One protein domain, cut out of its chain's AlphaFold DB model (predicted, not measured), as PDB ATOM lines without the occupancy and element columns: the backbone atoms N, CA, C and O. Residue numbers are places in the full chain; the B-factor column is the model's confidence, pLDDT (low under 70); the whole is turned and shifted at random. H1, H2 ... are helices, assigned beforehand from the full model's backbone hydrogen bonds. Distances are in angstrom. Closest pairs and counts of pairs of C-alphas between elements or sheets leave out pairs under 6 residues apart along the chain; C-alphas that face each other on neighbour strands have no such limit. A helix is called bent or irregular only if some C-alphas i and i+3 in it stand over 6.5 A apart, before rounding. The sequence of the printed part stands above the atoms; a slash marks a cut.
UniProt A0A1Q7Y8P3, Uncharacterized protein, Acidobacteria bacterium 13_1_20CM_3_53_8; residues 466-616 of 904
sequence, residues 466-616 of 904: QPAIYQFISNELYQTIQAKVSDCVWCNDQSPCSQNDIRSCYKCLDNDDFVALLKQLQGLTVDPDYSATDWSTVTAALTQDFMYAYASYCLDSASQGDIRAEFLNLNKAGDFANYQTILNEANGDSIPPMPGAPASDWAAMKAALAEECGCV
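This is residues 466 to 616 of the 904 residues of an uncharacterized protein of Acidobacteria bacterium 13_1_20CM_3_53_8 (UniProt A0A1Q7Y8P3). The long helix H4 runs through the middle, with H1 and H3 on one side of it, the three making an up-and-down bundle in which each runs against the one before. On the other side of H4 lies a helical hairpin, H6 and H7, while short H2 packs on H1. The printed part has 151 residues with seven named helices, H1 to H7 in order, and no named strand; the class is all helix. It is compact, with a radius of gyration of the C-alphas of 15.8 A and spans of 48 by 38 by 23 A.

H4, residues 532 to 555, is 34.8 A long and begins at C-alpha 532 (16.471, 2.072, -55.418). H3 is residues 511 to 521. H1, residues 466 to 487, is 30.4 A long and begins at C-alpha 466 (15.513, 9.637, -48.779); it is irregular, C-alphas 480 and 483 being 8.0 A apart, with a kink of 73 degrees near residue 481. H2, residues 502 to 508, is irregular too, C-alphas 504 and 507 being 7.5 A apart. H5 is residues 563 to 566 and H6 residues 576 to 583. H7, residues 599 to 616, is 26.2 A long and ends at C-alpha 616 (36.897, 11.627, -24.831).

H4 is the hub. H3 and H4 touch as a hairpin, at a shallow tilt of 7 degrees, opposite ways; their closest C-alphas, Asn 511 and Tyr 550, are 5.5 A apart. With residues 466 to 470 alone H1 touches H4, closest at Gln 466 and Asp 534, C-alphas 5.4 A apart. With residues 473 to 481 alone H1 touches H3, closest at Leu 477 and Leu 517, C-alphas 6.2 A apart. H1 touches H2, closest at Ser 474 and Ile 502, C-alphas 4.9 A apart. H4 only just touches H5 and H7, with 3 pairs of C-alphas within 8 A each; the closest are Ser 552 and Ile 563, 5.1 A, and Met 547 and Trp 602, 7.0 A. H6 and H7 touch as a hairpin, closest at the C-alphas of Gln 580 and Ala 610, 4.5 A. H1 and H7 are apart. Every O i to N i+4 pair is within hydrogen-bond range in H3, H4, H6 and H7, against 13 of 18 in H1 and 0 of 3 in H2, where 3 of 4 O i to N i+3 pairs are; H5 is too short for an O i to N i+4 pair.

The C-alphas of Pro 528 and Gly 574, the two farthest apart, are 49.4 A apart. The printed part has no cut. The links H1 to H2 and H6 to H7 are long. Mean pLDDT of the printed part is 87.3; residues 491 to 495 and 586 to 589 are under 70.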
ATOM      1  N   GLN A 466      14.968  10.084 -50.071       90.81
ATOM      2  CA  GLN A 466      15.513   9.637 -48.779       90.81
ATOM      3  C   GLN A 466      14.656  10.017 -47.555       90.81
ATOM      4  O   GLN A 466      14.427   9.129 -46.729       90.81
ATOM      5  N   PRO A 467      14.116  11.252 -47.411       90.75
ATOM      6  CA  PRO A 467      13.278  11.582 -46.257       90.75
ATOM      7  C   PRO A 467      11.968  10.776 -46.233       90.75
ATOM      8  O   PRO A 467      11.518  10.342 -45.171       90.75
ATOM      9  N   ALA A 468      11.363  10.538 -47.403       91.38
ATOM     10  CA  ALA A 468      10.121   9.776 -47.528       91.38
ATOM     11  C   ALA A 468      10.349   8.277 -47.278       91.38
ATOM     12  O   ALA A 468       9.577   7.648 -46.552       91.38
ATOM     13  N   ILE A 469      11.449   7.727 -47.803       93.06
ATOM     14  CA  ILE A 469      11.889   6.352 -47.534       93.06
ATOM     15  C   ILE A 469      12.172   6.168 -46.038       93.06
ATOM     16  O   ILE A 469      11.703   5.196 -45.451       93.06
ATOM     17  N   TYR A 470      12.886   7.097 -45.393       92.88
ATOM     18  CA  TYR A 470      13.169   7.023 -43.958       92.88
ATOM     19  C   TYR A 470      11.894   7.019 -43.113       92.88
ATOM     20  O   TYR A 470      11.754   6.190 -42.209       92.88
ATOM     21  N   GLN A 471      10.937   7.897 -43.428       91.81
ATOM     22  CA  GLN A 471       9.650   7.926 -42.739       91.81
ATOM     23  C   GLN A 471       8.849   6.635 -42.986       91.81
ATOM     24  O   GLN A 471       8.241   6.105 -42.054       91.81
ATOM     25  N   PHE A 472       8.851   6.101 -44.212       93.31
ATOM     26  CA  PHE A 472       8.203   4.827 -44.538       93.31
ATOM     27  C   PHE A 472       8.808   3.665 -43.735       93.31
ATOM     28  O   PHE A 472       8.091   2.968 -43.017       93.31
ATOM     29  N   ILE A 473      10.133   3.507 -43.784       94.56
ATOM     30  CA  ILE A 473      10.852   2.445 -43.076       94.56
ATOM     31  C   ILE A 473      10.674   2.591 -41.557       94.56
ATOM     32  O   ILE A 473      10.396   1.598 -40.889       94.56
ATOM     33  N   SER A 474      10.733   3.809 -41.005       94.06
ATOM     34  CA  SER A 474      10.469   4.054 -39.577       94.06
ATOM     35  C   SER A 474       9.071   3.586 -39.157       94.06
ATOM     36  O   SER A 474       8.933   2.917 -38.133       94.06
ATOM     37  N   ASN A 475       8.045   3.855 -39.973       93.50
ATOM     38  CA  ASN A 475       6.669   3.434 -39.695       93.50
ATOM     39  C   ASN A 475       6.489   1.903 -39.692       93.50
ATOM     40  O   ASN A 475       5.728   1.388 -38.864       93.50
ATOM     41  N   GLU A 476       7.178   1.195 -40.593       94.19
ATOM     42  CA  GLU A 476       7.193  -0.274 -40.667       94.19
ATOM     43  C   GLU A 476       7.953  -0.893 -39.484       94.19
ATOM     44  O   GLU A 476       7.461  -1.812 -38.827       94.19
ATOM     45  N   LEU A 477       9.131  -0.353 -39.162       95.31
ATOM     46  CA  LEU A 477       9.974  -0.807 -38.056       95.31
ATOM     47  C   LEU A 477       9.343  -0.567 -36.679       95.31
ATOM     48  O   LEU A 477       9.466  -1.407 -35.786       95.31
ATOM     49  N   TYR A 478       8.615   0.538 -36.499       93.38
ATOM     50  CA  TYR A 478       7.956   0.852 -35.231       93.38
ATOM     51  C   TYR A 478       6.952  -0.235 -34.809       93.38
ATOM     52  O   TYR A 478       6.766  -0.475 -33.616       93.38
ATOM     53  N   GLN A 479       6.343  -0.957 -35.762       91.25
ATOM     54  CA  GLN A 479       5.443  -2.077 -35.449       91.25
ATOM     55  C   GLN A 479       6.152  -3.205 -34.680       91.25
ATOM     56  O   GLN A 479       5.516  -3.893 -33.882       91.25
ATOM     57  N   THR A 480       7.461  -3.387 -34.885       92.12
ATOM     58  CA  THR A 480       8.273  -4.397 -34.193       92.12
ATOM     59  C   THR A 480       8.487  -4.052 -32.715       92.12
ATOM     60  O   THR A 480       8.508  -4.957 -31.884       92.12
ATOM     61  N   ILE A 481       8.584  -2.761 -32.379       92.00
ATOM     62  CA  ILE A 481       8.929  -2.269 -31.031       92.00
ATOM     63  C   ILE A 481       7.756  -1.636 -30.263       92.00
ATOM     64  O   ILE A 481       7.901  -1.312 -29.086       92.00
ATOM     65  N   GLN A 482       6.582  -1.479 -30.888       88.88
ATOM     66  CA  GLN A 482       5.425  -0.752 -30.340       88.88
ATOM     67  C   GLN A 482       5.079  -1.121 -28.884       88.88
ATOM     68  O   GLN A 482       4.750  -0.235 -28.098       88.88
ATOM     69  N   ALA A 483       5.171  -2.404 -28.515       86.50
ATOM     70  CA  ALA A 483       4.885  -2.873 -27.158       86.50
ATOM     71  C   ALA A 483       5.929  -2.409 -26.121       86.50
ATOM     72  O   ALA A 483       5.559  -2.013 -25.018       86.50
ATOM     73  N   LYS A 484       7.223  -2.402 -26.480       87.19
ATOM     74  CA  LYS A 484       8.301  -1.866 -25.628       87.19
ATOM     75  C   LYS A 484       8.144  -0.358 -25.450       87.19
ATOM     76  O   LYS A 484       8.187   0.139 -24.329       87.19
ATOM     77  N   VAL A 485       7.860   0.355 -26.543       87.31
ATOM     78  CA  VAL A 485       7.625   1.809 -26.532       87.31
ATOM     79  C   VAL A 485       6.431   2.179 -25.639       87.31
ATOM     80  O   VAL A 485       6.524   3.145 -24.885       87.31
ATOM     81  N   SER A 486       5.337   1.404 -25.645       83.44
ATOM     82  CA  SER A 486       4.175   1.677 -24.779       83.44
ATOM     83  C   SER A 486       4.420   1.458 -23.283       83.44
ATOM     84  O   SER A 486       3.757   2.104 -22.472       83.44
ATOM     85  N   ASP A 487       5.363   0.587 -22.917       83.31
ATOM     86  CA  ASP A 487       5.749   0.332 -21.522       83.31
ATOM     87  C   ASP A 487       6.915   1.238 -21.061       83.31
ATOM     88  O   ASP A 487       7.274   1.255 -19.880       83.31
ATOM     89  N   CYS A 488       7.505   2.022 -21.970       80.75
ATOM     90  CA  CYS A 488       8.680   2.839 -21.694       80.75
ATOM     91  C   CYS A 488       8.346   4.118 -20.914       80.75
ATOM     92  O   CYS A 488       7.669   5.028 -21.400       80.75
ATOM     93  N   VAL A 489       8.906   4.235 -19.707       75.38
ATOM     94  CA  VAL A 489       8.730   5.410 -18.836       75.38
ATOM     95  C   VAL A 489       9.232   6.693 -19.522       75.38
ATOM     96  O   VAL A 489       8.552   7.717 -19.458       75.38
ATOM     97  N   TRP A 490      10.345   6.613 -20.260       70.75
ATOM     98  CA  TRP A 490      11.011   7.735 -20.938       70.75
ATOM     99  C   TRP A 490      10.294   8.281 -22.189       70.75
ATOM    100  O   TRP A 490      10.715   9.310 -22.722       70.75
ATOM    101  N   CYS A 491       9.225   7.631 -22.670       67.81
ATOM    102  CA  CYS A 491       8.377   8.161 -23.750       67.81
ATOM    103  C   CYS A 491       7.239   9.069 -23.244       67.81
ATOM    104  O   CYS A 491       6.527   9.646 -24.063       67.81
ATOM    105  N   ASN A 492       7.039   9.184 -21.923       63.03
ATOM    106  CA  ASN A 492       5.917   9.927 -21.325       63.03
ATOM    107  C   ASN A 492       6.245  11.385 -20.949       63.03
ATOM    108  O   ASN A 492       5.377  12.077 -20.416       63.03
ATOM    109  N   ASP A 493       7.474  11.837 -21.205       55.78
ATOM    110  CA  ASP A 493       7.967  13.181 -20.875       55.78
ATOM    111  C   ASP A 493       8.391  13.960 -22.142       55.78
ATOM    112  O   ASP A 493       8.129  13.511 -23.259       55.78
ATOM    113  N   GLN A 494       9.011  15.138 -21.990       54.25
ATOM    114  CA  GLN A 494       9.146  16.187 -23.030       54.25
ATOM    115  C   GLN A 494       9.730  15.808 -24.417       54.25
ATOM    116  O   GLN A 494       9.547  16.588 -25.351       54.25
ATOM    117  N   SER A 495      10.342  14.632 -24.596       63.47
ATOM    118  CA  SER A 495      10.784  14.109 -25.905       63.47
ATOM    119  C   SER A 495      10.104  12.764 -26.218       63.47
ATOM    120  O   SER A 495      10.682  11.709 -25.930       63.47
ATOM    121  N   PRO A 496       8.870  12.762 -26.758       75.56
ATOM    122  CA  PRO A 496       8.093  11.546 -26.979       75.56
ATOM    123  C   PRO A 496       8.611  10.713 -28.158       75.56
ATOM    124  O   PRO A 496       9.018  11.235 -29.194       75.56
ATOM    125  N   CYS A 497       8.520   9.397 -28.005       83.38
ATOM    126  CA  CYS A 497       8.886   8.409 -29.015       83.38
ATOM    127  C   CYS A 497       7.901   8.454 -30.202       83.38
ATOM    128  O   CYS A 497       6.682   8.438 -30.008       83.38
ATOM    129  N   SER A 498       8.414   8.530 -31.431       84.69
ATOM    130  CA  SER A 498       7.655   8.836 -32.651       84.69
ATOM    131  C   SER A 498       7.631   7.667 -33.635       84.69
ATOM    132  O   SER A 498       8.661   7.099 -33.977       84.69
ATOM    133  N   GLN A 499       6.455   7.365 -34.193       87.88
ATOM    134  CA  GLN A 499       6.322   6.365 -35.260       87.88
ATOM    135  C   GLN A 499       7.012   6.792 -36.575       87.88
ATOM    136  O   GLN A 499       7.429   5.949 -37.363       87.88
ATOM    137  N   ASN A 500       7.152   8.101 -36.807       86.50
ATOM    138  CA  ASN A 500       7.779   8.648 -38.017       86.50
ATOM    139  C   ASN A 500       9.311   8.742 -37.925       86.50
ATOM    140  O   ASN A 500       9.944   9.079 -38.920       86.50
ATOM    141  N   ASP A 501       9.885   8.487 -36.749       88.31
ATOM    142  CA  ASP A 501      11.318   8.583 -36.481       88.31
ATOM    143  C   ASP A 501      11.723   7.464 -35.515       88.31
ATOM    144  O   ASP A 501      11.583   7.592 -34.297       88.31
ATOM    145  N   ILE A 502      12.223   6.355 -36.061       89.56
ATOM    146  CA  ILE A 502      12.563   5.168 -35.267       89.56
ATOM    147  C   ILE A 502      13.670   5.438 -34.229       89.56
ATOM    148  O   ILE A 502      13.689   4.792 -33.182       89.56
ATOM    149  N   ARG A 503      14.547   6.426 -34.473       86.88
ATOM    150  CA  ARG A 503      15.675   6.785 -33.592       86.88
ATOM    151  C   ARG A 503      15.208   7.390 -32.277       86.88
ATOM    152  O   ARG A 503      15.731   7.039 -31.223       86.88
ATOM    153  N   SER A 504      14.131   8.180 -32.305       85.62
ATOM    154  CA  SER A 504      13.482   8.725 -31.098       85.62
ATOM    155  C   SER A 504      13.043   7.659 -30.072       85.62
ATOM    156  O   SER A 504      12.765   7.986 -28.915       85.62
ATOM    157  N   CYS A 505      12.977   6.386 -30.483       87.81
ATOM    158  CA  CYS A 505      12.599   5.255 -29.641       87.81
ATOM    159  C   CYS A 505      13.793   4.517 -29.000       87.81
ATOM    160  O   CYS A 505      13.551   3.707 -28.109       87.81
ATOM    161  N   TYR A 506      15.045   4.755 -29.422       88.50
ATOM    162  CA  TYR A 506      16.207   3.914 -29.064       88.50
ATOM    163  C   TYR A 506      16.438   3.773 -27.552       88.50
ATOM    164  O   TYR A 506      16.654   2.664 -27.076       88.50
ATOM    165  N   LYS A 507      16.250   4.852 -26.784       84.19
ATOM    166  CA  LYS A 507      16.258   4.900 -25.304       84.19
ATOM    167  C   LYS A 507      15.300   3.940 -24.569       84.19
ATOM    168  O   LYS A 507      15.271   3.915 -23.341       84.19
ATOM    169  N   CYS A 508      14.456   3.212 -25.297       86.25
ATOM    170  CA  CYS A 508      13.490   2.248 -24.770       86.25
ATOM    171  C   CYS A 508      13.764   0.807 -25.214       86.25
ATOM    172  O   CYS A 508      12.956  -0.076 -24.918       86.25
ATOM    173  N   LEU A 509      14.837   0.590 -25.978       89.94
ATOM    174  CA  LEU A 509      15.148  -0.666 -26.641       89.94
ATOM    175  C   LEU A 509      16.311  -1.368 -25.949       89.94
ATOM    176  O   LEU A 509      17.235  -0.729 -25.457       89.94
ATOM    177  N   ASP A 510      16.263  -2.695 -25.952       90.50
ATOM    178  CA  ASP A 510      17.388  -3.541 -25.562       90.50
ATOM    179  C   ASP A 510      18.032  -4.223 -26.783       90.50
ATOM    180  O   ASP A 510      17.579  -4.109 -27.927       90.50
ATOM    181  N   ASN A 511      19.118  -4.957 -26.541       90.44
ATOM    182  CA  ASN A 511      19.853  -5.687 -27.574       90.44
ATOM    183  C   ASN A 511      18.990  -6.646 -28.416       90.44
ATOM    184  O   ASN A 511      19.269  -6.813 -29.606       90.44
ATOM    185  N   ASP A 512      17.958  -7.272 -27.841       91.56
ATOM    186  CA  ASP A 512      17.079  -8.176 -28.592       91.56
ATOM    187  C   ASP A 512      16.153  -7.381 -29.533       91.56
ATOM    188  O   ASP A 512      15.882  -7.825 -30.655       91.56
ATOM    189  N   ASP A 513      15.722  -6.181 -29.125       93.44
ATOM    190  CA  ASP A 513      14.926  -5.280 -29.966       93.44
ATOM    191  C   ASP A 513      15.725  -4.764 -31.174       93.44
ATOM    192  O   ASP A 513      15.213  -4.792 -32.294       93.44
ATOM    193  N   PHE A 514      16.988  -4.355 -30.997       93.50
ATOM    194  CA  PHE A 514      17.837  -3.925 -32.121       93.50
ATOM    195  C   PHE A 514      18.085  -5.058 -33.128       93.50
ATOM    196  O   PHE A 514      18.036  -4.839 -34.341       93.50
ATOM    197  N   VAL A 515      18.272  -6.295 -32.657       94.56
ATOM    198  CA  VAL A 515      18.375  -7.480 -33.530       94.56
ATOM    199  C   VAL A 515      17.060  -7.747 -34.273       94.56
ATOM    200  O   VAL A 515      17.076  -8.122 -35.451       94.56
ATOM    201  N   ALA A 516      15.911  -7.524 -33.630       94.81
ATOM    202  CA  ALA A 516      14.609  -7.620 -34.284       94.81
ATOM    203  C   ALA A 516      14.412  -6.527 -35.354       94.81
ATOM    204  O   ALA A 516      13.929  -6.840 -36.446       94.81
ATOM    205  N   LEU A 517      14.836  -5.288 -35.081       95.69
ATOM    206  CA  LEU A 517      14.803  -4.164 -36.023       95.69
ATOM    207  C   LEU A 517      15.677  -4.417 -37.256       95.69
ATOM    208  O   LEU A 517      15.178  -4.310 -38.377       95.69
ATOM    209  N   LEU A 518      16.936  -4.831 -37.079       95.56
ATOM    210  CA  LEU A 518      17.833  -5.150 -38.198       95.56
ATOM    211  C   LEU A 518      17.255  -6.265 -39.082       95.56
ATOM    212  O   LEU A 518      17.249  -6.163 -40.309       95.56
ATOM    213  N   LYS A 519      16.710  -7.315 -38.463       95.12
ATOM    214  CA  LYS A 519      16.073  -8.420 -39.186       95.12
ATOM    215  C   LYS A 519      14.830  -7.976 -39.966       95.12
ATOM    216  O   LYS A 519      14.596  -8.494 -41.057       95.12
ATOM    217  N   GLN A 520      14.031  -7.060 -39.418       96.00
ATOM    218  CA  GLN A 520      12.875  -6.499 -40.119       96.00
ATOM    219  C   GLN A 520      13.328  -5.615 -41.290       96.00
ATOM    220  O   GLN A 520      12.823  -5.795 -42.394       96.00
ATOM    221  N   LEU A 521      14.328  -4.748 -41.085       95.69
ATOM    222  CA  LEU A 521      14.925  -3.891 -42.118       95.69
ATOM    223  C   LEU A 521      15.441  -4.711 -43.311       95.69
ATOM    224  O   LEU A 521      15.081  -4.435 -44.453       95.69
ATOM    225  N   GLN A 522      16.207  -5.773 -43.044       93.25
ATOM    226  CA  GLN A 522      16.707  -6.714 -44.059       93.25
ATOM    227  C   GLN A 522      15.596  -7.522 -44.759       93.25
ATOM    228  O   GLN A 522      15.835  -8.123 -45.807       93.25
ATOM    229  N   GLY A 523      14.393  -7.571 -44.180       91.94
ATOM    230  CA  GLY A 523      13.214  -8.212 -44.758       91.94
ATOM    231  C   GLY A 523      12.390  -7.309 -45.681       91.94
ATOM    232  O   GLY A 523      11.532  -7.828 -46.402       91.94
ATOM    233  N   LEU A 524      12.623  -5.992 -45.678       93.38
ATOM    234  CA  LEU A 524      11.902  -5.049 -46.533       93.38
ATOM    235  C   LEU A 524      12.400  -5.129 -47.984       93.38
ATOM    236  O   LEU A 524      13.597  -5.116 -48.264       93.38
ATOM    237  N   THR A 525      11.464  -5.171 -48.927       91.62
ATOM    238  CA  THR A 525      11.750  -5.034 -50.361       91.62
ATOM    239  C   THR A 525      11.626  -3.578 -50.783       91.62
ATOM    240  O   THR A 525      10.686  -2.922 -50.344       91.62
ATOM    241  N   VAL A 526      12.504  -3.116 -51.683       91.00
ATOM    242  CA  VAL A 526      12.416  -1.782 -52.309       91.00
ATOM    243  C   VAL A 526      10.999  -1.540 -52.830       91.00
ATOM    244  O   VAL A 526      10.501  -2.331 -53.638       91.00
ATOM    245  N   ASP A 527      10.358  -0.468 -52.365       89.69
ATOM    246  CA  ASP A 527       9.045  -0.072 -52.868       89.69
ATOM    247  C   ASP A 527       9.174   0.460 -54.313       89.69
ATOM    248  O   ASP A 527      10.062   1.278 -54.572       89.69
ATOM    249  N   PRO A 528       8.334   0.017 -55.271       88.31
ATOM    250  CA  PRO A 528       8.354   0.513 -56.647       88.31
ATOM    251  C   PRO A 528       8.178   2.029 -56.811       88.31
ATOM    252  O   PRO A 528       8.539   2.543 -57.871       88.31
ATOM    253  N   ASP A 529       7.615   2.718 -55.814       89.81
ATOM    254  CA  ASP A 529       7.377   4.163 -55.852       89.81
ATOM    255  C   ASP A 529       8.620   5.004 -55.467       89.81
ATOM    256  O   ASP A 529       8.571   6.228 -55.596       89.81
ATOM    257  N   TYR A 530       9.741   4.382 -55.058       92.31
ATOM    258  CA  TYR A 530      10.972   5.074 -54.636       92.31
ATOM    259  C   TYR A 530      12.243   4.672 -55.411       92.31
ATOM    260  O   TYR A 530      12.399   3.558 -55.917       92.31
ATOM    261  N   SER A 531      13.216   5.585 -55.438       92.50
ATOM    262  CA  SER A 531      14.586   5.381 -55.915       92.50
ATOM    263  C   SER A 531      15.296   4.227 -55.192       92.50
ATOM    264  O   SER A 531      15.542   4.265 -53.986       92.50
ATOM    265  N   ALA A 532      15.710   3.205 -55.950       90.62
ATOM    266  CA  ALA A 532      16.471   2.072 -55.418       90.62
ATOM    267  C   ALA A 532      17.858   2.472 -54.870       90.62
ATOM    268  O   ALA A 532      18.386   1.795 -53.987       90.62
ATOM    269  N   THR A 533      18.440   3.566 -55.373       92.31
ATOM    270  CA  THR A 533      19.700   4.120 -54.857       92.31
ATOM    271  C   THR A 533      19.479   4.760 -53.490       92.31
ATOM    272  O   THR A 533      20.163   4.388 -52.543       92.31
ATOM    273  N   ASP A 534      18.474   5.631 -53.357       91.38
ATOM    274  CA  ASP A 534      18.143   6.268 -52.075       91.38
ATOM    275  C   ASP A 534      17.696   5.234 -51.032       91.38
ATOM    276  O   ASP A 534      18.066   5.327 -49.862       91.38
ATOM    277  N   TRP A 535      16.982   4.189 -51.458       93.06
ATOM    278  CA  TRP A 535      16.625   3.062 -50.595       93.06
ATOM    279  C   TRP A 535      17.859   2.336 -50.053       93.06
ATOM    280  O   TRP A 535      17.921   2.015 -48.864       93.06
ATOM    281  N   SER A 536      18.859   2.090 -50.905       90.38
ATOM    282  CA  SER A 536      20.134   1.506 -50.480       90.38
ATOM    283  C   SER A 536      20.865   2.413 -49.486       90.38
ATOM    284  O   SER A 536      21.402   1.905 -48.507       90.38
ATOM    285  N   THR A 537      20.851   3.733 -49.697       89.44
ATOM    286  CA  THR A 537      21.443   4.714 -48.772       89.44
ATOM    287  C   THR A 537      20.762   4.668 -47.402       89.44
ATOM    288  O   THR A 537      21.434   4.466 -46.393       89.44
ATOM    289  N   VAL A 538      19.427   4.772 -47.347       89.62
ATOM    290  CA  VAL A 538      18.670   4.777 -46.080       89.62
ATOM    291  C   VAL A 538      18.817   3.453 -45.320       89.62
ATOM    292  O   VAL A 538      19.010   3.458 -44.106       89.62
ATOM    293  N   THR A 539      18.754   2.311 -46.013       91.00
ATOM    294  CA  THR A 539      18.878   0.985 -45.375       91.00
ATOM    295  C   THR A 539      20.297   0.669 -44.898       91.00
ATOM    296  O   THR A 539      20.445   0.052 -43.840       91.00
ATOM    297  N   ALA A 540      21.339   1.114 -45.607       88.31
ATOM    298  CA  ALA A 540      22.719   1.003 -45.131       88.31
ATOM    299  C   ALA A 540      22.936   1.855 -43.870       88.31
ATOM    300  O   ALA A 540      23.441   1.358 -42.865       88.31
ATOM    301  N   ALA A 541      22.468   3.102 -43.892       87.62
ATOM    302  CA  ALA A 541      22.650   4.041 -42.794       87.62
ATOM    303  C   ALA A 541      21.878   3.613 -41.520       87.62
ATOM    304  O   ALA A 541      22.442   3.603 -40.429       87.62
ATOM    305  N   LEU A 542      20.641   3.111 -41.654       89.88
ATOM    306  CA  LEU A 542      19.905   2.488 -40.538       89.88
ATOM    307  C   LEU A 542      20.558   1.194 -40.017       89.88
ATOM    308  O   LEU A 542      20.474   0.899 -38.828       89.88
ATOM    309  N   THR A 543      21.206   0.412 -40.886       90.81
ATOM    310  CA  THR A 543      21.967  -0.772 -40.447       90.81
ATOM    311  C   THR A 543      23.132  -0.349 -39.552       90.81
ATOM    312  O   THR A 543      23.362  -0.977 -38.520       90.81
ATOM    313  N   GLN A 544      23.825   0.734 -39.912       88.81
ATOM    314  CA  GLN A 544      24.917   1.304 -39.126       88.81
ATOM    315  C   GLN A 544      24.431   1.854 -37.773       88.81
ATOM    316  O   GLN A 544      25.024   1.508 -36.750       88.81
ATOM    317  N   ASP A 545      23.317   2.598 -37.741       88.56
ATOM    318  CA  ASP A 545      22.698   3.079 -36.493       88.56
ATOM    319  C   ASP A 545      22.405   1.932 -35.511       88.56
ATOM    320  O   ASP A 545      22.719   2.025 -34.324       88.56
ATOM    321  N   PHE A 546      21.819   0.827 -35.992       91.44
ATOM    322  CA  PHE A 546      21.494  -0.309 -35.124       91.44
ATOM    323  C   PHE A 546      22.742  -1.012 -34.583       91.44
ATOM    324  O   PHE A 546      22.706  -1.495 -33.452       91.44
ATOM    325  N   MET A 547      23.844  -1.059 -35.345       91.00
ATOM    326  CA  MET A 547      25.115  -1.588 -34.838       91.00
ATOM    327  C   MET A 547      25.684  -0.703 -33.724       91.00
ATOM    328  O   MET A 547      26.097  -1.242 -32.696       91.00
ATOM    329  N   TYR A 548      25.677   0.624 -33.901       90.12
ATOM    330  CA  TYR A 548      26.141   1.563 -32.875       90.12
ATOM    331  C   TYR A 548      25.278   1.497 -31.617       90.12
ATOM    332  O   TYR A 548      25.821   1.348 -30.525       90.12
ATOM    333  N   ALA A 549      23.949   1.522 -31.743       90.19
ATOM    334  CA  ALA A 549      23.053   1.464 -30.590       90.19
ATOM    335  C   ALA A 549      23.133   0.118 -29.837       90.19
ATOM    336  O   ALA A 549      23.160   0.096 -28.608       90.19
ATOM    337  N   TYR A 550      23.271  -1.007 -30.552       92.06
ATOM    338  CA  TYR A 550      23.510  -2.324 -29.943       92.06
ATOM    339  C   TYR A 550      24.858  -2.383 -29.200       92.06
ATOM    340  O   TYR A 550      24.940  -2.896 -28.085       92.06
ATOM    341  N   ALA A 551      25.936  -1.853 -29.791       91.56
ATOM    342  CA  ALA A 551      27.242  -1.799 -29.130       91.56
ATOM    343  C   ALA A 551      27.222  -0.875 -27.897       91.56
ATOM    344  O   ALA A 551      27.781  -1.224 -26.859       91.56
ATOM    345  N   SER A 552      26.520   0.252 -27.993       91.06
ATOM    346  CA  SER A 552      26.364   1.238 -26.920       91.06
ATOM    347  C   SER A 552      25.586   0.677 -25.731       91.06
ATOM    348  O   SER A 552      26.042   0.813 -24.601       91.06
ATOM    349  N   TYR A 553      24.495  -0.064 -25.964       90.62
ATOM    350  CA  TYR A 553      23.762  -0.752 -24.893       90.62
ATOM    351  C   TYR A 553      24.597  -1.860 -24.215       90.62
ATOM    352  O   TYR A 553      24.437  -2.109 -23.019       90.62
ATOM    353  N   CYS A 554      25.506  -2.526 -24.944       89.62
ATOM    354  CA  CYS A 554      26.471  -3.463 -24.346       89.62
ATOM    355  C   CYS A 554      27.496  -2.767 -23.433       89.62
ATOM    356  O   CYS A 554      27.914  -3.366 -22.443       89.62
ATOM    357  N   LEU A 555      27.915  -1.544 -23.776       89.75
ATOM    358  CA  LEU A 555      28.858  -0.732 -22.997       89.75
ATOM    359  C   LEU A 555      28.193  -0.123 -21.759       89.75
ATOM    360  O   LEU A 555      28.680  -0.287 -20.642       89.75
ATOM    361  N   ASP A 556      27.055   0.536 -21.962       88.44
ATOM    362  CA  ASP A 556      26.218   1.115 -20.922       88.44
ATOM    363  C   ASP A 556      24.732   0.939 -21.263       88.44
ATOM    364  O   ASP A 556      24.191   1.574 -22.168       88.44
ATOM    365  N   SER A 557      24.037   0.132 -20.461       84.50
ATOM    366  CA  SER A 557      22.584  -0.071 -20.562       84.50
ATOM    367  C   SER A 557      21.734   1.175 -20.256       84.50
ATOM    368  O   SER A 557      20.520   1.135 -20.448       84.50
ATOM    369  N   ALA A 558      22.335   2.258 -19.746       79.50
ATOM    370  CA  ALA A 558      21.690   3.560 -19.577       79.50
ATOM    371  C   ALA A 558      21.907   4.513 -20.773       79.50
ATOM    372  O   ALA A 558      21.309   5.592 -20.788       79.50
ATOM    373  N   SER A 559      22.708   4.130 -21.777       76.88
ATOM    374  CA  SER A 559      22.864   4.899 -23.016       76.88
ATOM    375  C   SER A 559      21.548   4.969 -23.800       76.88
ATOM    376  O   SER A 559      20.775   4.012 -23.871       76.88
ATOM    377  N   GLN A 560      21.259   6.133 -24.385       74.56
ATOM    378  CA  GLN A 560      19.964   6.423 -25.021       74.56
ATOM    379  C   GLN A 560      19.948   6.199 -26.546       74.56
ATOM    380  O   GLN A 560      19.087   6.733 -27.248       74.56
ATOM    381  N   GLY A 561      20.878   5.396 -27.064       81.25
ATOM    382  CA  GLY A 561      21.115   5.202 -28.492       81.25
ATOM    383  C   GLY A 561      22.599   4.988 -28.752       81.25
ATOM    384  O   GLY A 561      23.195   4.106 -28.146       81.25
ATOM    385  N   ASP A 562      23.190   5.788 -29.637       86.00
ATOM    386  CA  ASP A 562      24.644   5.846 -29.815       86.00
ATOM    387  C   ASP A 562      25.312   6.496 -28.585       86.00
ATOM    388  O   ASP A 562      24.905   7.578 -28.154       86.00
ATOM    389  N   ILE A 563      26.336   5.848 -28.021       87.50
ATOM    390  CA  ILE A 563      27.107   6.323 -26.864       87.50
ATOM    391  C   ILE A 563      27.799   7.669 -27.131       87.50
ATOM    392  O   ILE A 563      28.038   8.412 -26.182       87.50
ATOM    393  N   ARG A 564      28.033   8.049 -28.397       87.31
ATOM    394  CA  ARG A 564      28.531   9.391 -28.752       87.31
ATOM    395  C   ARG A 564      27.618  10.528 -28.287       87.31
ATOM    396  O   ARG A 564      28.097  11.608 -27.955       87.31
ATOM    397  N   ALA A 565      26.308  10.287 -28.180       84.56
ATOM    398  CA  ALA A 565      25.369  11.264 -27.620       84.56
ATOM    399  C   ALA A 565      25.633  11.557 -26.127       84.56
ATOM    400  O   ALA A 565      25.158  12.558 -25.594       84.56
ATOM    401  N   GLU A 566      26.396  10.693 -25.453       87.50
ATOM    402  CA  GLU A 566      26.806  10.833 -24.060       87.50
ATOM    403  C   GLU A 566      28.210  11.448 -23.919       87.50
ATOM    404  O   GLU A 566      28.641  11.650 -22.788       87.50
ATOM    405  N   PHE A 567      28.918  11.792 -25.007       89.50
ATOM    406  CA  PHE A 567      30.277  12.361 -24.942       89.50
ATOM    407  C   PHE A 567      30.357  13.700 -24.189       89.50
ATOM    408  O   PHE A 567      31.433  14.065 -23.755       89.50
ATOM    409  N   LEU A 568      29.242  14.406 -23.957       87.38
ATOM    410  CA  LEU A 568      29.196  15.610 -23.102       87.38
ATOM    411  C   LEU A 568      28.750  15.327 -21.653       87.38
ATOM    412  O   LEU A 568      28.521  16.244 -20.863       87.38
ATOM    413  N   ASN A 569      28.533  14.061 -21.288       86.00
ATOM    414  CA  ASN A 569      28.000  13.688 -19.982       86.00
ATOM    415  C   ASN A 569      29.131  13.553 -18.955       86.00
ATOM    416  O   ASN A 569      29.626  12.458 -18.706       86.00
ATOM    417  N   LEU A 570      29.473  14.660 -18.291       77.88
ATOM    418  CA  LEU A 570      30.514  14.729 -17.250       77.88
ATOM    419  C   LEU A 570      30.361  13.701 -16.105       77.88
ATOM    420  O   LEU A 570      31.326  13.418 -15.401       77.88
ATOM    421  N   ASN A 571      29.180  13.096 -15.909       84.38
ATOM    422  CA  ASN A 571      28.996  12.010 -14.931       84.38
ATOM    423  C   ASN A 571      29.614  10.669 -15.376       84.38
ATOM    424  O   ASN A 571      29.636   9.736 -14.577       84.38
ATOM    425  N   LYS A 572      30.054  10.572 -16.638       84.50
ATOM    426  CA  LYS A 572      30.708   9.417 -17.274       84.50
ATOM    427  C   LYS A 572      32.189   9.668 -17.583       84.50
ATOM    428  O   LYS A 572      32.825   8.829 -18.213       84.50
ATOM    429  N   ALA A 573      32.749  10.798 -17.149       78.75
ATOM    430  CA  ALA A 573      34.183  11.050 -17.261       78.75
ATOM    431  C   ALA A 573      34.969   9.942 -16.528       78.75
ATOM    432  O   ALA A 573      34.729   9.666 -15.349       78.75
ATOM    433  N   GLY A 574      35.880   9.283 -17.243       82.12
ATOM    434  CA  GLY A 574      36.627   8.100 -16.811       82.12
ATOM    435  C   GLY A 574      35.984   6.752 -17.171       82.12
ATOM    436  O   GLY A 574      36.635   5.712 -17.021       82.12
ATOM    437  N   ASP A 575      34.734   6.722 -17.648       90.19
ATOM    438  CA  ASP A 575      34.108   5.496 -18.159       90.19
ATOM    439  C   ASP A 575      34.472   5.234 -19.633       90.19
ATOM    440  O   ASP A 575      34.523   4.072 -20.047       90.19
ATOM    441  N   PHE A 576      34.801   6.260 -20.427       92.25
ATOM    442  CA  PHE A 576      35.088   6.103 -21.858       92.25
ATOM    443  C   PHE A 576      36.400   5.342 -22.125       92.25
ATOM    444  O   PHE A 576      36.432   4.465 -22.993       92.25
ATOM    445  N   ALA A 577      37.432   5.528 -21.301       89.31
ATOM    446  CA  ALA A 577      38.650   4.713 -21.312       89.31
ATOM    447  C   ALA A 577      38.374   3.226 -20.982       89.31
ATOM    448  O   ALA A 577      38.984   2.309 -21.555       89.31
ATOM    449  N   ASN A 578      37.400   2.952 -20.103       90.25
ATOM    450  CA  ASN A 578      36.928   1.587 -19.858       90.25
ATOM    451  C   ASN A 578      36.174   1.042 -21.085       90.25
ATOM    452  O   ASN A 578      36.396  -0.107 -21.476       90.25
ATOM    453  N   TYR A 579      35.345   1.859 -21.743       92.31
ATOM    454  CA  TYR A 579      34.646   1.476 -22.974       92.31
ATOM    455  C   TYR A 579      35.617   1.164 -24.122       92.31
ATOM    456  O   TYR A 579      35.452   0.136 -24.780       92.31
ATOM    457  N   GLN A 580      36.670   1.967 -24.319       92.12
ATOM    458  CA  GLN A 580      37.755   1.666 -25.261       92.12
ATOM    459  C   GLN A 580      38.383   0.299 -24.956       92.12
ATOM    460  O   GLN A 580      38.560  -0.523 -25.860       92.12
ATOM    461  N   THR A 581      38.715   0.039 -23.687       90.12
ATOM    462  CA  THR A 581      39.317  -1.233 -23.264       90.12
ATOM    463  C   THR A 581      38.416  -2.416 -23.633       90.12
ATOM    464  O   THR A 581      38.887  -3.381 -24.234       90.12
ATOM    465  N   ILE A 582      37.113  -2.306 -23.350       90.62
ATOM    466  CA  ILE A 582      36.090  -3.314 -23.665       90.62
ATOM    467  C   ILE A 582      35.924  -3.505 -25.186       90.62
ATOM    468  O   ILE A 582      35.844  -4.637 -25.676       90.62
ATOM    469  N   LEU A 583      35.899  -2.420 -25.965       90.88
ATOM    470  CA  LEU A 583      35.803  -2.478 -27.428       90.88
ATOM    471  C   LEU A 583      37.023  -3.180 -28.044       90.88
ATOM    472  O   LEU A 583      36.859  -3.999 -28.952       90.88
ATOM    473  N   ASN A 584      38.222  -2.951 -27.509       89.19
ATOM    474  CA  ASN A 584      39.464  -3.564 -27.982       89.19
ATOM    475  C   ASN A 584      39.647  -5.046 -27.584       89.19
ATOM    476  O   ASN A 584      40.598  -5.691 -28.038       89.19
ATOM    477  N   GLU A 585      38.748  -5.642 -26.789       85.69
ATOM    478  CA  GLU A 585      38.857  -7.054 -26.407       85.69
ATOM    479  C   GLU A 585      38.713  -8.013 -27.604       85.69
ATOM    480  O   GLU A 585      37.637  -8.196 -28.184       85.69
ATOM    481  N   ALA A 586      39.805  -8.717 -27.920       65.56
ATOM    482  CA  ALA A 586      39.899  -9.632 -29.060       65.56
ATOM    483  C   ALA A 586      38.959 -10.856 -28.999       65.56
ATOM    484  O   ALA A 586      38.713 -11.483 -30.029       65.56
ATOM    485  N   ASN A 587      38.442 -11.213 -27.817       62.47
ATOM    486  CA  ASN A 587      37.568 -12.380 -27.642       62.47
ATOM    487  C   ASN A 587      36.081 -12.077 -27.890       62.47
ATOM    488  O   ASN A 587      35.315 -13.007 -28.120       62.47
ATOM    489  N   GLY A 588      35.663 -10.803 -27.862       59.34
ATOM    490  CA  GLY A 588      34.272 -10.406 -28.115       59.34
ATOM    491  C   GLY A 588      33.242 -10.869 -27.073       59.34
ATOM    492  O   GLY A 588      32.049 -10.743 -27.330       59.34
ATOM    493  N   ASP A 589      33.671 -11.387 -25.917       65.94
ATOM    494  CA  ASP A 589      32.768 -11.841 -24.847       65.94
ATOM    495  C   ASP A 589      31.978 -10.673 -24.218       65.94
ATOM    496  O   ASP A 589      30.822 -10.853 -23.836       65.94
ATOM    497  N   SER A 590      32.580  -9.479 -24.147       75.75
ATOM    498  CA  SER A 590      31.986  -8.280 -23.532       75.75
ATOM    499  C   SER A 590      31.101  -7.462 -24.488       75.75
ATOM    500  O   SER A 590      30.133  -6.849 -24.049       75.75
ATOM    501  N   ILE A 591      31.381  -7.488 -25.800       87.19
ATOM    502  CA  ILE A 591      30.492  -6.950 -26.847       87.19
ATOM    503  C   ILE A 591      30.409  -7.982 -27.984       87.19
ATOM    504  O   ILE A 591      31.276  -7.989 -28.871       87.19
ATOM    505  N   PRO A 592      29.395  -8.868 -27.972       87.56
ATOM    506  CA  PRO A 592      29.238  -9.891 -28.996       87.56
ATOM    507  C   PRO A 592      28.869  -9.269 -30.355       87.56
ATOM    508  O   PRO A 592      28.180  -8.252 -30.394       87.56
ATOM    509  N   PRO A 593      29.266  -9.876 -31.491       89.06
ATOM    510  CA  PRO A 593      28.848  -9.407 -32.810       89.06
ATOM    511  C   PRO A 593      27.329  -9.426 -32.977       89.06
ATOM    512  O   PRO A 593      26.707 -10.477 -32.789       89.06
ATOM    513  N   MET A 594      26.744  -8.294 -33.380       91.56
ATOM    514  CA  MET A 594      25.298  -8.172 -33.575       91.56
ATOM    515  C   MET A 594      24.776  -9.226 -34.578       91.56
ATOM    516  O   MET A 594      25.195  -9.240 -35.743       91.56
ATOM    517  N   PRO A 595      23.845 -10.115 -34.178       92.19
ATOM    518  CA  PRO A 595      23.298 -11.138 -35.063       92.19
ATOM    519  C   PRO A 595      22.656 -10.562 -36.335       92.19
ATOM    520  O   PRO A 595      21.640  -9.876 -36.279       92.19
ATOM    521  N   GLY A 596      23.224 -10.904 -37.494       87.75
ATOM    522  CA  GLY A 596      22.744 -10.464 -38.810       87.75
ATOM    523  C   GLY A 596      23.468  -9.243 -39.388       87.75
ATOM    524  O   GLY A 596      23.241  -8.928 -40.556       87.75
ATOM    525  N   ALA A 597      24.356  -8.595 -38.630       90.00
ATOM    526  CA  ALA A 597      25.200  -7.515 -39.137       90.00
ATOM    527  C   ALA A 597      26.356  -8.045 -40.022       90.00
ATOM    528  O   ALA A 597      26.843  -9.162 -39.796       90.00
ATOM    529  N   PRO A 598      26.833  -7.278 -41.022       89.81
ATOM    530  CA  PRO A 598      28.022  -7.638 -41.793       89.81
ATOM    531  C   PRO A 598      29.289  -7.615 -40.923       89.81
ATOM    532  O   PRO A 598      29.548  -6.662 -40.195       89.81
ATOM    533  N   ALA A 599      30.112  -8.663 -41.013       88.00
ATOM    534  CA  ALA A 599      31.278  -8.822 -40.138       88.00
ATOM    535  C   ALA A 599      32.403  -7.795 -40.389       88.00
ATOM    536  O   ALA A 599      33.137  -7.467 -39.461       88.00
ATOM    537  N   SER A 600      32.540  -7.296 -41.624       88.56
ATOM    538  CA  SER A 600      33.451  -6.195 -41.976       88.56
ATOM    539  C   SER A 600      33.039  -4.896 -41.293       88.56
ATOM    540  O   SER A 600      33.855  -4.232 -40.661       88.56
ATOM    541  N   ASP A 601      31.755  -4.578 -41.393       88.19
ATOM    542  CA  ASP A 601      31.191  -3.289 -41.012       88.19
ATOM    543  C   ASP A 601      31.114  -3.208 -39.483       88.19
ATOM    544  O   ASP A 601      31.452  -2.186 -38.894       88.19
ATOM    545  N   TRP A 602      30.799  -4.333 -38.830       89.06
ATOM    546  CA  TRP A 602      30.915  -4.503 -37.383       89.06
ATOM    547  C   TRP A 602      32.346  -4.278 -36.869       89.06
ATOM    548  O   TRP A 602      32.539  -3.626 -35.845       89.06
ATOM    549  N   ALA A 603      33.361  -4.803 -37.566       88.19
ATOM    550  CA  ALA A 603      34.758  -4.623 -37.172       88.19
ATOM    551  C   ALA A 603      35.232  -3.171 -37.358       88.19
ATOM    552  O   ALA A 603      35.916  -2.647 -36.483       88.19
ATOM    553  N   ALA A 604      34.831  -2.514 -38.453       88.56
ATOM    554  CA  ALA A 604      35.125  -1.103 -38.702       88.56
ATOM    555  C   ALA A 604      34.441  -0.184 -37.672       88.56
ATOM    556  O   ALA A 604      35.098   0.669 -37.085       88.56
ATOM    557  N   MET A 605      33.154  -0.423 -37.390       89.94
ATOM    558  CA  MET A 605      32.377   0.272 -36.355       89.94
ATOM    559  C   MET A 605      33.048   0.163 -34.981       89.94
ATOM    560  O   MET A 605      33.273   1.176 -34.324       89.94
ATOM    561  N   LYS A 606      33.428  -1.059 -34.571       89.69
ATOM    562  CA  LYS A 606      34.119  -1.287 -33.296       89.69
ATOM    563  C   LYS A 606      35.454  -0.548 -33.202       89.69
ATOM    564  O   LYS A 606      35.780  -0.079 -32.119       89.69
ATOM    565  N   ALA A 607      36.224  -0.493 -34.289       88.88
ATOM    566  CA  ALA A 607      37.516   0.188 -34.309       88.88
ATOM    567  C   ALA A 607      37.350   1.708 -34.162       88.88
ATOM    568  O   ALA A 607      37.961   2.283 -33.268       88.88
ATOM    569  N   ALA A 608      36.461   2.318 -34.956       88.50
ATOM    570  CA  ALA A 608      36.159   3.747 -34.868       88.50
ATOM    571  C   ALA A 608      35.673   4.138 -33.463       88.50
ATOM    572  O   ALA A 608      36.238   5.026 -32.835       88.50
ATOM    573  N   LEU A 609      34.705   3.401 -32.904       90.06
ATOM    574  CA  LEU A 609      34.180   3.705 -31.570       90.06
ATOM    575  C   LEU A 609      35.225   3.509 -30.454       90.06
ATOM    576  O   LEU A 609      35.158   4.175 -29.425       90.06
ATOM    577  N   ALA A 610      36.190   2.596 -30.624       91.25
ATOM    578  CA  ALA A 610      37.272   2.389 -29.656       91.25
ATOM    579  C   ALA A 610      38.306   3.522 -29.685       91.25
ATOM    580  O   ALA A 610      38.868   3.874 -28.646       91.25
ATOM    581  N   GLU A 611      38.574   4.068 -30.868       90.19
ATOM    582  CA  GLU A 611      39.429   5.235 -31.062       90.19
ATOM    583  C   GLU A 611      38.772   6.475 -30.447       90.19
ATOM    584  O   GLU A 611      39.349   7.092 -29.554       90.19
ATOM    585  N   GLU A 612      37.517   6.752 -30.808       91.94
ATOM    586  CA  GLU A 612      36.725   7.876 -30.294       91.94
ATOM    587  C   GLU A 612      36.567   7.845 -28.766       91.94
ATOM    588  O   GLU A 612      36.942   8.805 -28.100       91.94
ATOM    589  N   CYS A 613      36.097   6.734 -28.176       91.50
ATOM    590  CA  CYS A 613      35.989   6.598 -26.715       91.50
ATOM    591  C   CYS A 613      37.347   6.730 -26.004       91.50
ATOM    592  O   CYS A 613      37.395   7.141 -24.850       91.50
ATOM    593  N   GLY A 614      38.452   6.401 -26.679       89.94
ATOM    594  CA  GLY A 614      39.796   6.647 -26.162       89.94
ATOM    595  C   GLY A 614      40.174   8.120 -26.079       89.94
ATOM    596  O   GLY A 614      41.016   8.478 -25.270       89.94
ATOM    597  N   CYS A 615      39.563   8.964 -26.908       91.31
ATOM    598  CA  CYS A 615      39.860  10.390 -26.986       91.31
ATOM    599  C   CYS A 615      39.064  11.224 -25.970       91.31
ATOM    600  O   CYS A 615      39.547  12.264 -25.531       91.31
ATOM    601  N   VAL A 616      37.841  10.805 -25.617       91.56
ATOM    602  CA  VAL A 616      36.897  11.627 -24.831       91.56
ATOM    603  C   VAL A 616      37.458  12.004 -23.460       91.56
ATOM    604  O   VAL A 616      37.497  13.185 -23.126       91.56
TER     605      VAL A 616